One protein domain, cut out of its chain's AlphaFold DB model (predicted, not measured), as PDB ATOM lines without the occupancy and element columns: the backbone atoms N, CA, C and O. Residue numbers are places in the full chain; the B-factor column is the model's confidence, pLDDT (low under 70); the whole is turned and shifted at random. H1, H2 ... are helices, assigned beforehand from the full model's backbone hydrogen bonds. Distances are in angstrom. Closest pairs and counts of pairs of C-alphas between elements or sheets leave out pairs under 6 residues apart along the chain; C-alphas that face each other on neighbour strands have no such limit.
ATOM      1  N   VAL A 124     367.316  62.865  50.538       93.31
ATOM      2  CA  VAL A 124     365.860  62.905  50.769       93.31
ATOM      3  C   VAL A 124     365.343  64.340  50.861       93.31
ATOM      4  O   VAL A 124     364.398  64.674  50.159       93.31
ATOM      5  N   ASP A 125     366.004  65.211  51.624       94.62
ATOM      6  CA  ASP A 125     365.571  66.608  51.799       94.62
ATOM      7  C   ASP A 125     365.555  67.388  50.475       94.62
ATOM      8  O   ASP A 125     364.622  68.134  50.182       94.62
ATOM      9  N   ILE A 126     366.575  67.175  49.638       90.44
ATOM     10  CA  ILE A 126     366.711  67.836  48.335       90.44
ATOM     11  C   ILE A 126     365.673  67.280  47.355       90.44
ATOM     12  O   ILE A 126     365.012  68.041  46.649       90.44
ATOM     13  N   ALA A 127     365.485  65.960  47.336       90.19
ATOM     14  CA  ALA A 127     364.462  65.317  46.521       90.19
ATOM     15  C   ALA A 127     363.049  65.783  46.913       90.19
ATOM     16  O   ALA A 127     362.247  66.099  46.037       90.19
ATOM     17  N   LEU A 128     362.754  65.886  48.215       92.56
ATOM     18  CA  LEU A 128     361.487  66.409  48.730       92.56
ATOM     19  C   LEU A 128     361.266  67.863  48.310       92.56
ATOM     20  O   LEU A 128     360.182  68.188  47.829       92.56
ATOM     21  N   PHE A 129     362.290  68.713  48.425       92.56
ATOM     22  CA  PHE A 129     362.225  70.099  47.964       92.56
ATOM     23  C   PHE A 129     361.866  70.185  46.474       92.56
ATOM     24  O   PHE A 129     360.882  70.834  46.113       92.56
ATOM     25  N   PHE A 130     362.603  69.490  45.600       87.62
ATOM     26  CA  PHE A 130     362.335  69.532  44.158       87.62
ATOM     27  C   PHE A 130     360.988  68.901  43.781       87.62
ATOM     28  O   PHE A 130     360.313  69.413  42.889       87.62
ATOM     29  N   ASN A 131     360.546  67.854  44.482       89.56
ATOM     30  CA  ASN A 131     359.206  67.289  44.302       89.56
ATOM     31  C   ASN A 131     358.111  68.284  44.698       89.56
ATOM     32  O   ASN A 131     357.119  68.418  43.986       89.56
ATOM     33  N   MET A 132     358.289  69.015  45.801       92.00
ATOM     34  CA  MET A 132     357.342  70.044  46.227       92.00
ATOM     35  C   MET A 132     357.255  71.175  45.201       92.00
ATOM     36  O   MET A 132     356.154  71.551  44.802       92.00
ATOM     37  N   VAL A 133     358.399  71.669  44.722       88.94
ATOM     38  CA  VAL A 133     358.452  72.682  43.658       88.94
ATOM     39  C   VAL A 133     357.761  72.174  42.392       88.94
ATOM     40  O   VAL A 133     356.916  72.877  41.843       88.94
ATOM     41  N   SER A 134     358.053  70.944  41.960       87.12
ATOM     42  CA  SER A 134     357.425  70.331  40.783       87.12
ATOM     43  C   SER A 134     355.907  70.209  40.941       87.12
ATOM     44  O   SER A 134     355.158  70.610  40.054       87.12
ATOM     45  N   ASN A 135     355.425  69.757  42.102       88.38
ATOM     46  CA  ASN A 135     353.995  69.671  42.399       88.38
ATOM     47  C   ASN A 135     353.314  71.042  42.345       88.38
ATOM     48  O   ASN A 135     352.255  71.166  41.736       88.38
ATOM     49  N   ILE A 136     353.927  72.075  42.930       86.19
ATOM     50  CA  ILE A 136     353.410  73.446  42.859       86.19
ATOM     51  C   ILE A 136     353.344  73.895  41.397       86.19
ATOM     52  O   ILE A 136     352.283  74.303  40.934       86.19
ATOM     53  N   VAL A 137     354.436  73.764  40.642       83.62
ATOM     54  CA  VAL A 137     354.484  74.157  39.225       83.62
ATOM     55  C   VAL A 137     353.441  73.403  38.398       83.62
ATOM     56  O   VAL A 137     352.788  74.015  37.558       83.62
ATOM     57  N   ASN A 138     353.226  72.112  38.655       83.69
ATOM     58  CA  ASN A 138     352.236  71.303  37.946       83.69
ATOM     59  C   ASN A 138     350.799  71.689  38.307       83.69
ATOM     60  O   ASN A 138     349.971  71.819  37.411       83.69
ATOM     61  N   VAL A 139     350.490  71.931  39.584       84.12
ATOM     62  CA  VAL A 139     349.151  72.366  40.023       84.12
ATOM     63  C   VAL A 139     348.823  73.757  39.475       84.12
ATOM     64  O   VAL A 139     347.755  73.962  38.893       84.12
ATOM     65  N   LEU A 140     349.762  74.699  39.589       79.69
ATOM     66  CA  LEU A 140     349.630  76.039  39.017       79.69
ATOM     67  C   LEU A 140     349.559  75.988  37.486       79.69
ATOM     68  O   LEU A 140     348.783  76.707  36.862       79.69
ATOM     69  N   GLY A 141     350.349  75.106  36.877       76.88
ATOM     70  CA  GLY A 141     350.421  74.909  35.438       76.88
ATOM     71  C   GLY A 141     349.221  74.166  34.843       76.88
ATOM     72  O   GLY A 141     348.947  74.328  33.653       76.88
ATOM     73  N   ALA A 142     348.492  73.379  35.628       79.38
ATOM     74  CA  ALA A 142     347.288  72.677  35.186       79.38
ATOM     75  C   ALA A 142     346.040  73.573  35.246       79.38
ATOM     76  O   ALA A 142     345.131  73.420  34.434       79.38
ATOM     77  N   SER A 143     345.994  74.537  36.170       81.44
ATOM     78  CA  SER A 143     344.854  75.443  36.324       81.44
ATOM     79  C   SER A 143     345.096  76.767  35.608       81.44
ATOM     80  O   SER A 143     345.802  77.636  36.114       81.44
ATOM     81  N   CYS A 144     344.464  76.956  34.444       74.06
ATOM     82  CA  CYS A 144     344.515  78.233  33.721       74.06
ATOM     83  C   CYS A 144     344.069  79.404  34.609       74.06
ATOM     84  O   CYS A 144     344.782  80.393  34.690       74.06
ATOM     85  N   LYS A 145     342.989  79.226  35.389       77.50
ATOM     86  CA  LYS A 145     342.516  80.230  36.358       77.50
ATOM     87  C   LYS A 145     343.568  80.574  37.410       77.50
ATOM     88  O   LYS A 145     343.784  81.745  37.682       77.50
ATOM     89  N   CYS A 146     344.227  79.576  38.001       73.81
ATOM     90  CA  CYS A 146     345.244  79.834  39.022       73.81
ATOM     91  C   CYS A 146     346.470  80.537  38.427       73.81
ATOM     92  O   CYS A 146     346.990  81.474  39.029       73.81
ATOM     93  N   ARG A 147     346.882  80.136  37.217       76.38
ATOM     94  CA  ARG A 147     347.917  80.830  36.446       76.38
ATOM     95  C   ARG A 147     347.560  82.299  36.252       76.38
ATOM     96  O   ARG A 147     348.356  83.150  36.621       76.38
ATOM     97  N   ASP A 148     346.371  82.587  35.731       79.19
ATOM     98  CA  ASP A 148     345.946  83.951  35.412       79.19
ATOM     99  C   ASP A 148     345.823  84.811  36.677       79.19
ATOM    100  O   ASP A 148     346.365  85.910  36.720       79.19
ATOM    101  N   THR A 149     345.258  84.278  37.766       81.81
ATOM    102  CA  THR A 149     345.220  84.980  39.061       81.81
ATOM    103  C   THR A 149     346.622  85.283  39.600       81.81
ATOM    104  O   THR A 149     346.870  86.372  40.112       81.81
ATOM    105  N   ILE A 150     347.573  84.351  39.482       79.81
ATOM    106  CA  ILE A 150     348.959  84.596  39.908       79.81
ATOM    107  C   ILE A 150     349.622  85.661  39.038       79.81
ATOM    108  O   ILE A 150     350.350  86.498  39.574       79.81
ATOM    109  N   ARG A 151     349.360  85.658  37.728       80.19
ATOM    110  CA  ARG A 151     349.851  86.684  36.802       80.19
ATOM    111  C   ARG A 151     349.304  88.059  37.145       80.19
ATOM    112  O   ARG A 151     350.072  89.012  37.201       80.19
ATOM    113  N   GLU A 152     348.012  88.155  37.444       84.06
ATOM    114  CA  GLU A 152     347.363  89.400  37.864       84.06
ATOM    115  C   GLU A 152     347.946  89.928  39.182       84.06
ATOM    116  O   GLU A 152     348.287  91.107  39.277       84.06
ATOM    117  N   ILE A 153     348.153  89.057  40.180       84.69
ATOM    118  CA  ILE A 153     348.799  89.428  41.450       84.69
ATOM    119  C   ILE A 153     350.236  89.909  41.214       84.69
ATOM    120  O   ILE A 153     350.665  90.896  41.815       84.69
ATOM    121  N   TRP A 154     350.989  89.226  40.347       81.44
ATOM    122  CA  TRP A 154     352.349  89.626  39.989       81.44
ATOM    123  C   TRP A 154     352.380  90.972  39.272       81.44
ATOM    124  O   TRP A 154     353.167  91.838  39.649       81.44
ATOM    125  N   ALA A 155     351.497  91.180  38.296       83.88
ATOM    126  CA  ALA A 155     351.376  92.437  37.571       83.88
ATOM    127  C   ALA A 155     351.040  93.602  38.515       83.88
ATOM    128  O   ALA A 155     351.669  94.655  38.432       83.88
ATOM    129  N   ALA A 156     350.116  93.397  39.460       85.44
ATOM    130  CA  ALA A 156     349.745  94.404  40.450       85.44
ATOM    131  C   ALA A 156     350.899  94.741  41.411       85.44
ATOM    132  O   ALA A 156     351.145  95.914  41.686       85.44
ATOM    133  N   LYS A 157     351.642  93.732  41.889       85.88
ATOM    134  CA  LYS A 157     352.819  93.944  42.750       85.88
ATOM    135  C   LYS A 157     353.942  94.677  42.027       85.88
ATOM    136  O   LYS A 157     354.536  95.585  42.595       85.88
ATOM    137  N   VAL A 158     354.221  94.300  40.780       82.38
ATOM    138  CA  VAL A 158     355.225  94.981  39.953       82.38
ATOM    139  C   VAL A 158     354.802  96.424  39.687       82.38
ATOM    140  O   VAL A 158     355.627  97.317  39.829       82.38
ATOM    141  N   ALA A 159     353.527  96.677  39.381       83.62
ATOM    142  CA  ALA A 159     353.014  98.036  39.212       83.62
ATOM    143  C   ALA A 159     353.182  98.881  40.488       83.62
ATOM    144  O   ALA A 159     353.736  99.972  40.419       83.62
ATOM    145  N   GLN A 160     352.810  98.348  41.660       86.31
ATOM    146  CA  GLN A 160     353.008  99.040  42.940       86.31
ATOM    147  C   GLN A 160     354.478  99.332  43.244       86.31
ATOM    148  O   GLN A 160     354.794 100.426  43.699       86.31
ATOM    149  N   ALA A 161     355.373  98.377  42.994       82.44
ATOM    150  CA  ALA A 161     356.799  98.550  43.253       82.44
ATOM    151  C   ALA A 161     357.470  99.519  42.252       82.44
ATOM    152  O   ALA A 161     358.476 100.155  42.571       82.44
ATOM    153  N   ILE A 162     356.919  99.656  41.038       82.19
ATOM    154  CA  ILE A 162     357.313 100.705  40.085       82.19
ATOM    155  C   ILE A 162     356.843 102.072  40.592       82.19
ATOM    156  O   ILE A 162     357.625 103.023  40.585       82.19
ATOM    157  N   ASP A 163     355.596 102.167  41.057       84.38
ATOM    158  CA  ASP A 163     355.009 103.412  41.562       84.38
ATOM    159  C   ASP A 163     355.681 103.895  42.857       84.38
ATOM    160  O   ASP A 163     355.852 105.099  43.052       84.38
ATOM    161  N   SER A 164     356.121 102.975  43.723       85.00
ATOM    162  CA  SER A 164     356.902 103.288  44.928       85.00
ATOM    163  C   SER A 164     358.370 103.627  44.632       85.00
ATOM    164  O   SER A 164     359.086 104.085  45.523       85.00
ATOM    165  N   GLY A 165     358.829 103.425  43.393       81.12
ATOM    166  CA  GLY A 165     360.212 103.648  42.978       81.12
ATOM    167  C   GLY A 165     361.202 102.578  43.456       81.12
ATOM    168  O   GLY A 165     362.404 102.745  43.253       81.12
TER     169      GLY A 165
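AT A GLANCE: This is residues 124 to 165 of the 185 residues of the protein "DUF4371 domain-containing protein" of Handroanthus impetiginosus (UniProt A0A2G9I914). Two helices of similar length, H1 and then H2, meet near their ends in one corner and make an open V or L, with the rest of each helix reaching away from the other. The printed part has 42 residues, with two named helices and no named strand; the class is all helix. The whole is extended, with a radius of gyration of the C-alphas of 14.4 A, and flat, spanning 43 by 24 by 6 A.

HOW THE PARTS SIT: H1, residues 124 to 142, and H2, residues 144 to 163, are joined by a tight link of one residue, Ser 143. They only just touch, and only at the corner by their link, with 3 pairs of C-alphas within 8 A. H1 touches H2 with residues 140 to 141 alone, and H2 touches H1 with residues 146 to 147 alone. The closest C-alphas, of Leu 140 and Arg 147, are 5.7 A apart. Their lines are about perpendicular, at 82 degrees. In H1 and H2 every O i to N i+4 pair is within hydrogen-bond range.

IN THESE COORDINATES: H1 begins at C-alpha 124 (365.860, 62.905, 50.769) and measures 26.1 A from first to last C-alpha. H2 measures 28.4 A and ends at C-alpha 163 (355.009, 103.412, 41.562).

THE WHOLE: The two C-alphas farthest apart, of Val 124 and Asp 163, are 42.9 A apart. The printed part has no cut, and no printed residue has a pLDDT under 70.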